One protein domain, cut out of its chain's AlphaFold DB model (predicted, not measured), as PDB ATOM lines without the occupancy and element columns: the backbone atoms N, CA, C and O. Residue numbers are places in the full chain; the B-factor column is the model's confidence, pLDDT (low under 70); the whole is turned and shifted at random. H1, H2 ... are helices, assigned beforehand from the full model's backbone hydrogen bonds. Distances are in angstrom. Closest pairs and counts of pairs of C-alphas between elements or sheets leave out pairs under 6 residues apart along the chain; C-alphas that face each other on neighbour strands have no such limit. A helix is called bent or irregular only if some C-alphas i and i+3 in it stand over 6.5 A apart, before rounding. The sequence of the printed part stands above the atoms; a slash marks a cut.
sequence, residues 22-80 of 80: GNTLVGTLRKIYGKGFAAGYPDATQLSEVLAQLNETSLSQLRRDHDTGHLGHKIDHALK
ATOM      1  N   GLY A  22      -9.164  26.131 -23.735       89.81
ATOM      2  CA  GLY A  22      -9.729  24.816 -24.040       89.81
ATOM      3  C   GLY A  22      -9.600  24.406 -25.500       89.81
ATOM      4  O   GLY A  22      -9.410  23.225 -25.755       89.81
ATOM      5  N   ASN A  23      -9.591  25.361 -26.435       92.44
ATOM      6  CA  ASN A  23      -9.360  25.104 -27.862       92.44
ATOM      7  C   ASN A  23      -7.891  24.756 -28.194       92.44
ATOM      8  O   ASN A  23      -7.555  24.491 -29.345       92.44
ATOM      9  N   THR A  24      -6.988  24.779 -27.208       93.00
ATOM     10  CA  THR A  24      -5.583  24.407 -27.411       93.00
ATOM     11  C   THR A  24      -5.476  22.907 -27.632       93.00
ATOM     12  O   THR A  24      -6.021  22.125 -26.859       93.00
ATOM     13  N   LEU A  25      -4.731  22.499 -28.655       94.81
ATOM     14  CA  LEU A  25      -4.501  21.092 -28.951       94.81
ATOM     15  C   LEU A  25      -3.563  20.442 -27.927       94.81
ATOM     16  O   LEU A  25      -2.548  21.024 -27.526       94.81
ATOM     17  N   VAL A  26      -3.854  19.194 -27.561       93.62
ATOM     18  CA  VAL A  26      -2.996  18.359 -26.709       93.62
ATOM     19  C   VAL A  26      -1.584  18.264 -27.279       93.62
ATOM     20  O   VAL A  26      -0.611  18.319 -26.526       93.62
ATOM     21  N   GLY A  27      -1.444  18.194 -28.606       94.38
ATOM     22  CA  GLY A  27      -0.146  18.205 -29.280       94.38
ATOM     23  C   GLY A  27       0.699  19.433 -28.934       94.38
ATOM     24  O   GLY A  27       1.890  19.303 -28.655       94.38
ATOM     25  N   THR A  28       0.084  20.615 -28.865       94.12
ATOM     26  CA  THR A  28       0.760  21.863 -28.480       94.12
ATOM     27  C   THR A  28       1.196  21.821 -27.019       94.12
ATOM     28  O   THR A  28       2.339  22.140 -26.701       94.12
ATOM     29  N   LEU A  29       0.331  21.344 -26.124       92.94
ATOM     30  CA  LEU A  29       0.663  21.199 -24.703       92.94
ATOM     31  C   LEU A  29       1.782  20.179 -24.477       92.94
ATOM     32  O   LEU A  29       2.643  20.395 -23.627       92.94
ATOM     33  N   ARG A  30       1.847  19.116 -25.286       93.50
ATOM     34  CA  ARG A  30       2.962  18.158 -25.270       93.50
ATOM     35  C   ARG A  30       4.294  18.769 -25.697       93.50
ATOM     36  O   ARG A  30       5.332  18.297 -25.240       93.50
ATOM     37  N   LYS A  31       4.305  19.815 -26.529       92.50
ATOM     38  CA  LYS A  31       5.540  20.559 -26.834       92.50
ATOM     39  C   LYS A  31       6.033  21.369 -25.627       92.50
ATOM     40  O   LYS A  31       7.236  21.507 -25.449       92.50
ATOM     41  N   ILE A  32       5.114  21.868 -24.797       92.69
ATOM     42  CA  ILE A  32       5.405  22.725 -23.632       92.69
ATOM     43  C   ILE A  32       5.787  21.894 -22.402       92.69
ATOM     44  O   ILE A  32       6.774  22.177 -21.730       92.69
ATOM     45  N   TYR A  33       4.973  20.885 -22.096       91.44
ATOM     46  CA  TYR A  33       5.060  20.081 -20.875       91.44
ATOM     47  C   TYR A  33       5.727  18.719 -21.095       91.44
ATOM     48  O   TYR A  33       6.063  18.031 -20.134       91.44
ATOM     49  N   GLY A  34       5.938  18.329 -22.354       90.69
ATOM     50  CA  GLY A  34       6.532  17.055 -22.748       90.69
ATOM     51  C   GLY A  34       5.511  16.042 -23.276       90.69
ATOM     52  O   GLY A  34       4.307  16.130 -23.036       90.69
ATOM     53  N   LYS A  35       6.012  15.022 -23.989       88.31
ATOM     54  CA  LYS A  35       5.197  13.995 -24.672       88.31
ATOM     55  C   LYS A  35       4.253  13.212 -23.745       88.31
ATOM     56  O   LYS A  35       3.278  12.649 -24.228       88.31
ATOM     57  N   GLY A  36       4.534  13.184 -22.441       87.44
ATOM     58  CA  GLY A  36       3.692  12.529 -21.435       87.44
ATOM     59  C   GLY A  36       2.408  13.289 -21.082       87.44
ATOM     60  O   GLY A  36       1.539  12.726 -20.418       87.44
ATOM     61  N   PHE A  37       2.253  14.545 -21.516       89.94
ATOM     62  CA  PHE A  37       1.044  15.318 -21.240       89.94
ATOM     63  C   PHE A  37      -0.172  14.710 -21.956       89.94
ATOM     64  O   PHE A  37      -0.125  14.462 -23.164       89.94
ATOM     65  N   ALA A  38      -1.256  14.462 -21.209       89.19
ATOM     66  CA  ALA A  38      -2.449  13.749 -21.683       89.19
ATOM     67  C   ALA A  38      -2.101  12.465 -22.464       89.19
ATOM     68  O   ALA A  38      -2.615  12.236 -23.562       89.19
ATOM     69  N   ALA A  39      -1.149  11.666 -21.970       87.25
ATOM     70  CA  ALA A  39      -0.780  10.405 -22.608       87.25
ATOM     71  C   ALA A  39      -2.022   9.514 -22.792       87.25
ATOM     72  O   ALA A  39      -2.827   9.375 -21.876       87.25
ATOM     73  N   GLY A  40      -2.189   8.953 -23.990       87.69
ATOM     74  CA  GLY A  40      -3.387   8.195 -24.377       87.69
ATOM     75  C   GLY A  40      -4.398   8.978 -25.219       87.69
ATOM     76  O   GLY A  40      -5.218   8.356 -25.883       87.69
ATOM     77  N   TYR A  41      -4.298  10.311 -25.274       90.94
ATOM     78  CA  TYR A  41      -5.143  11.136 -26.144       90.94
ATOM     79  C   TYR A  41      -4.462  11.483 -27.480       90.94
ATOM     80  O   TYR A  41      -3.230  11.614 -27.529       90.94
ATOM     81  N   PRO A  42      -5.234  11.653 -28.568       92.12
ATOM     82  CA  PRO A  42      -4.735  12.224 -29.814       92.12
ATOM     83  C   PRO A  42      -4.147  13.625 -29.605       92.12
ATOM     84  O   PRO A  42      -4.622  14.402 -28.780       92.12
ATOM     85  N   ASP A  43      -3.130  13.983 -30.387       92.56
ATOM     86  CA  ASP A  43      -2.606  15.355 -30.423       92.56
ATOM     87  C   ASP A  43      -3.639  16.374 -30.931       92.56
ATOM     88  O   ASP A  43      -3.632  17.509 -30.456       92.56
ATOM     89  N   ALA A  44      -4.545  15.955 -31.819       91.38
ATOM     90  CA  ALA A  44      -5.655  16.754 -32.331       91.38
ATOM     91  C   ALA A  44      -6.803  16.971 -31.324       91.38
ATOM     92  O   ALA A  44      -7.735  17.717 -31.617       91.38
ATOM     93  N   THR A  45      -6.762  16.337 -30.148       94.00
ATOM     94  CA  THR A  45      -7.785  16.534 -29.114       94.00
ATOM     95  C   THR A  45      -7.615  17.887 -28.439       94.00
ATOM     96  O   THR A  45      -6.499  18.363 -28.222       94.00
ATOM     97  N   GLN A  46      -8.737  18.508 -28.089       93.81
ATOM     98  CA  GLN A  46      -8.750  19.792 -27.408       93.81
ATOM     99  C   GLN A  46      -8.467  19.642 -25.912       93.81
ATOM    100  O   GLN A  46      -8.889  18.680 -25.266       93.81
ATOM    101  N   LEU A  47      -7.803  20.642 -25.332       92.44
ATOM    102  CA  LEU A  47      -7.549  20.715 -23.897       92.44
ATOM    103  C   LEU A  47      -8.851  20.577 -23.111       92.44
ATOM    104  O   LEU A  47      -8.866  19.846 -22.132       92.44
ATOM    105  N   SER A  48      -9.941  21.209 -23.555       91.25
ATOM    106  CA  SER A  48     -11.226  21.131 -22.852       91.25
ATOM    107  C   SER A  48     -11.770  19.706 -22.719       91.25
ATOM    108  O   SER A  48     -12.449  19.421 -21.737       91.25
ATOM    109  N   GLU A  49     -11.492  18.825 -23.681       90.81
ATOM    110  CA  GLU A  49     -11.965  17.437 -23.646       90.81
ATOM    111  C   GLU A  49     -11.118  16.581 -22.707       90.81
ATOM    112  O   GLU A  49     -11.647  15.768 -21.950       90.81
ATOM    113  N   VAL A  50      -9.798  16.787 -22.711       91.12
ATOM    114  CA  VAL A  50      -8.896  16.017 -21.844       91.12
ATOM    115  C   VAL A  50      -8.801  16.573 -20.432       91.12
ATOM    116  O   VAL A  50      -8.353  15.854 -19.548       91.12
ATOM    117  N   LEU A  51      -9.210  17.824 -20.192       88.25
ATOM    118  CA  LEU A  51      -9.003  18.523 -18.921       88.25
ATOM    119  C   LEU A  51      -9.563  17.738 -17.731       88.25
ATOM    120  O   LEU A  51      -8.876  17.574 -16.729       88.25
ATOM    121  N   ALA A  52     -10.772  17.189 -17.873       85.69
ATOM    122  CA  ALA A  52     -11.425  16.387 -16.837       85.69
ATOM    123  C   ALA A  52     -10.769  15.010 -16.611       85.69
ATOM    124  O   ALA A  52     -11.013  14.373 -15.592       85.69
ATOM    125  N   GLN A  53      -9.955  14.550 -17.562       87.81
ATOM    126  CA  GLN A  53      -9.311  13.233 -17.578       87.81
ATOM    127  C   GLN A  53      -7.796  13.315 -17.337       87.81
ATOM    128  O   GLN A  53      -7.096  12.303 -17.376       87.81
ATOM    129  N   LEU A  54      -7.256  14.520 -17.139       87.44
ATOM    130  CA  LEU A  54      -5.839  14.722 -16.882       87.44
ATOM    131  C   LEU A  54      -5.462  14.242 -15.476       87.44
ATOM    132  O   LEU A  54      -6.167  14.472 -14.497       87.44
ATOM    133  N   ASN A  55      -4.267  13.662 -15.371       88.62
ATOM    134  CA  ASN A  55      -3.674  13.324 -14.081       88.62
ATOM    135  C   ASN A  55      -3.346  14.588 -13.267       88.62
ATOM    136  O   ASN A  55      -3.050  15.651 -13.824       88.62
ATOM    137  N   GLU A  56      -3.293  14.439 -11.943       85.44
ATOM    138  CA  GLU A  56      -3.052  15.539 -11.001       85.44
ATOM    139  C   GLU A  56      -1.760  16.323 -11.289       85.44
ATOM    140  O   GLU A  56      -1.745  17.551 -11.177       85.44
ATOM    141  N   THR A  57      -0.691  15.649 -11.726       88.00
ATOM    142  CA  THR A  57       0.576  16.299 -12.099       88.00
ATOM    143  C   THR A  57       0.394  17.271 -13.266       88.00
ATOM    144  O   THR A  57       0.795  18.432 -13.172       88.00
ATOM    145  N   SER A  58      -0.261  16.824 -14.340       88.81
ATOM    146  CA  SER A  58      -0.521  17.632 -15.538       88.81
ATOM    147  C   SER A  58      -1.442  18.811 -15.224       88.81
ATOM    148  O   SER A  58      -1.167  19.936 -15.640       88.81
ATOM    149  N   LEU A  59      -2.498  18.574 -14.434       89.00
ATOM    150  CA  LEU A  59      -3.408  19.624 -13.969       89.00
ATOM    151  C   LEU A  59      -2.693  20.657 -13.100       89.00
ATOM    152  O   LEU A  59      -2.889  21.858 -13.271       89.00
ATOM    153  N   SER A  60      -1.825  20.208 -12.195       89.19
ATOM    154  CA  SER A  60      -1.070  21.097 -11.314       89.19
ATOM    155  C   SER A  60      -0.124  22.005 -12.098       89.19
ATOM    156  O   SER A  60      -0.041  23.195 -11.798       89.19
ATOM    157  N   GLN A  61       0.561  21.478 -13.118       90.12
ATOM    158  CA  GLN A  61       1.417  22.279 -13.998       90.12
ATOM    159  C   GLN A  61       0.602  23.294 -14.804       90.12
ATOM    160  O   GLN A  61       0.910  24.486 -14.776       90.12
ATOM    161  N   LEU A  62      -0.470  22.834 -15.453       90.19
ATOM    162  CA  LEU A  62      -1.352  23.671 -16.263       90.19
ATOM    163  C   LEU A  62      -1.946  24.822 -15.443       90.19
ATOM    164  O   LEU A  62      -1.924  25.979 -15.857       90.19
ATOM    165  N   ARG A  63      -2.430  24.510 -14.241       88.81
ATOM    166  CA  ARG A  63      -3.028  25.484 -13.333       88.81
ATOM    167  C   ARG A  63      -2.014  26.476 -12.789       88.81
ATOM    168  O   ARG A  63      -2.366  27.639 -12.651       88.81
ATOM    169  N   ARG A  64      -0.779  26.052 -12.500       90.69
ATOM    170  CA  ARG A  64       0.291  26.975 -12.089       90.69
ATOM    171  C   ARG A  64       0.624  27.964 -13.196       90.69
ATOM    172  O   ARG A  64       0.649  29.154 -12.931       90.69
ATOM    173  N   ASP A  65       0.825  27.492 -14.422       91.00
ATOM    174  CA  ASP A  65       1.107  28.378 -15.555       91.00
ATOM    175  C   ASP A  65      -0.065  29.301 -15.899       91.00
ATOM    176  O   ASP A  65       0.144  30.417 -16.374       91.00
ATOM    177  N   HIS A  66      -1.299  28.845 -15.681       89.19
ATOM    178  CA  HIS A  66      -2.474  29.693 -15.824       89.19
ATOM    179  C   HIS A  66      -2.509  30.792 -14.755       89.19
ATOM    180  O   HIS A  66      -2.708  31.958 -15.084       89.19
ATOM    181  N   ASP A  67      -2.259  30.426 -13.496       86.56
ATOM    182  CA  ASP A  67      -2.232  31.335 -12.345       86.56
ATOM    183  C   ASP A  67      -1.115  32.386 -12.475       86.56
ATOM    184  O   ASP A  67      -1.332  33.557 -12.182       86.56
ATOM    185  N   THR A  68       0.048  32.004 -13.020       89.56
ATOM    186  CA  THR A  68       1.155  32.934 -13.307       89.56
ATOM    187  C   THR A  68       1.002  33.696 -14.626       89.56
ATOM    188  O   THR A  68       1.853  34.520 -14.953       89.56
ATOM    189  N   GLY A  69      -0.037  33.421 -15.424       88.31
ATOM    190  CA  GLY A  69      -0.244  34.036 -16.742       88.31
ATOM    191  C   GLY A  69       0.741  33.585 -17.832       88.31
ATOM    192  O   GLY A  69       0.717  34.111 -18.944       88.31
ATOM    193  N   HIS A  70       1.595  32.597 -17.559       91.69
ATOM    194  CA  HIS A  70       2.591  32.085 -18.506       91.69
ATOM    195  C   HIS A  70       2.009  31.110 -19.535       91.69
ATOM    196  O   HIS A  70       2.599  30.920 -20.600       91.69
ATOM    197  N   LEU A  71       0.850  30.504 -19.247       90.31
ATOM    198  CA  LEU A  71       0.236  29.489 -20.106       90.31
ATOM    199  C   LEU A  71       0.024  29.992 -21.541       90.31
ATOM    200  O   LEU A  71       0.414  29.319 -22.490       90.31
ATOM    201  N   GLY A  72      -0.527  31.198 -21.705       89.81
ATOM    202  CA  GLY A  72      -0.763  31.784 -23.029       89.81
ATOM    203  C   GLY A  72       0.527  32.003 -23.823       89.81
ATOM    204  O   GLY A  72       0.596  31.624 -24.988       89.81
ATOM    205  N   HIS A  73       1.568  32.534 -23.177       92.81
ATOM    206  CA  HIS A  73       2.867  32.768 -23.815       92.81
ATOM    207  C   HIS A  73       3.529  31.459 -24.264       92.81
ATOM    208  O   HIS A  73       4.077  31.369 -25.359       92.81
ATOM    209  N   LYS A  74       3.447  30.414 -23.435       92.75
ATOM    210  CA  LYS A  74       3.967  29.084 -23.773       92.75
ATOM    211  C   LYS A  74       3.224  28.455 -24.954       92.75
ATOM    212  O   LYS A  74       3.858  27.824 -25.795       92.75
ATOM    213  N   ILE A  75       1.901  28.626 -25.017       92.25
ATOM    214  CA  ILE A  75       1.073  28.142 -26.130       92.25
ATOM    215  C   ILE A  75       1.444  28.853 -27.429       92.25
ATOM    216  O   ILE A  75       1.688  28.174 -28.422       92.25
ATOM    217  N   ASP A  76       1.552  30.182 -27.411       91.69
ATOM    218  CA  ASP A  76       1.985  30.972 -28.571       91.69
ATOM    219  C   ASP A  76       3.355  30.506 -29.087       91.69
ATOM    220  O   ASP A  76       3.501  30.147 -30.255       91.69
ATOM    221  N   HIS A  77       4.328  30.366 -28.183       91.88
ATOM    222  CA  HIS A  77       5.667  29.891 -28.526       91.88
ATOM    223  C   HIS A  77       5.679  28.461 -29.101       91.88
ATOM    224  O   HIS A  77       6.561  28.119 -29.881       91.88
ATOM    225  N   ALA A  78       4.734  27.600 -28.717       90.38
ATOM    226  CA  ALA A  78       4.647  26.222 -29.208       90.38
ATOM    227  C   ALA A  78       3.886  26.075 -30.544       90.38
ATOM    228  O   ALA A  78       3.998  25.031 -31.207       90.38
ATOM    229  N   LEU A  79       3.080  27.079 -30.902       86.31
ATOM    230  CA  LEU A  79       2.375  27.179 -32.185       86.31
ATOM    231  C   LEU A  79       3.218  27.855 -33.273       86.31
ATOM    232  O   LEU A  79       2.908  27.693 -34.453       86.31
ATOM    233  N   LYS A  80       4.254  28.587 -32.867       81.94
ATOM    234  CA  LYS A  80       5.269  29.173 -33.739       81.94
ATOM    235  C   LYS A  80       6.197  28.111 -34.333       81.94
ATOM    236  O   LYS A  80       6.651  28.345 -35.473       81.94
TER     237      LYS A  80
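What this domain is: This is residues 22 to 80 of the 80 residues of an uncharacterized protein of Bradyrhizobiaceae bacterium (UniProt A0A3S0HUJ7). Four short helices make a small compact body: H3, the longest, forms one side, H4 turns off its last end to make an L, and H2 stands near its other end. H1 sits across from H3, between H2 and H4, and packs on H4, while a long loop of residues 34 to 46 leads from H1 to H2. The printed part has 59 residues with helices H1, H2, H3 and H4 in that order and no named strand; the class is all helix. The whole is compact, with a radius of gyration of the C-alphas of 10.2 A, and spans 26 by 25 by 18 A.

How they stand to each other: H3, residues 56 to 67, and H4, residues 70 to 79, only just touch, with 3 pairs of C-alphas within 8 A, and only at the corner by their link. H3 touches H4 with residues 62 to 66 alone; the closest C-alphas, of Asp 65 and Leu 71, are 4.8 A apart, and the lines are about perpendicular at 77 degrees. H1, residues 26 to 33, touches H4 at a steep tilt of 62 degrees, opposite ways; the closest C-alphas, of Thr 28 and Ala 78, are 5.9 A apart. H1 and H3 are near each other. H2, residues 47 to 53, is close to but not clearly touching H3, with C-alphas of Leu 51 and Leu 59 closest at 7.6 A. It is likewise close to but not clearly touching H1, with C-alphas of Val 26 and Leu 47 closest at 5.8 A. H2 and H4 are apart. Every O i to N i+4 pair is within hydrogen-bond range in H1, H3 and H4; in H2 1 of 3 is, beside 2 of 4 O i to N i+3 pairs.

Where its parts are: H3 is 15.9 A long and H4 14.5 A; H1 is 10.1 A and H2 10.0 A. H1 begins at C-alpha 26 (-2.996, 18.359, -26.709), and H4 ends at C-alpha 79 (2.375, 27.179, -32.185). H2 is irregular, but only just: C-alphas 49 and 52 are 6.9 A apart.

The domain as a whole: The two C-alphas farthest apart, of Glu 56 and Lys 80, are 27.8 A apart. The printed part has no cut; the link from H1 to H2 is long, the other two tight. No printed residue is under 70 in pLDDT.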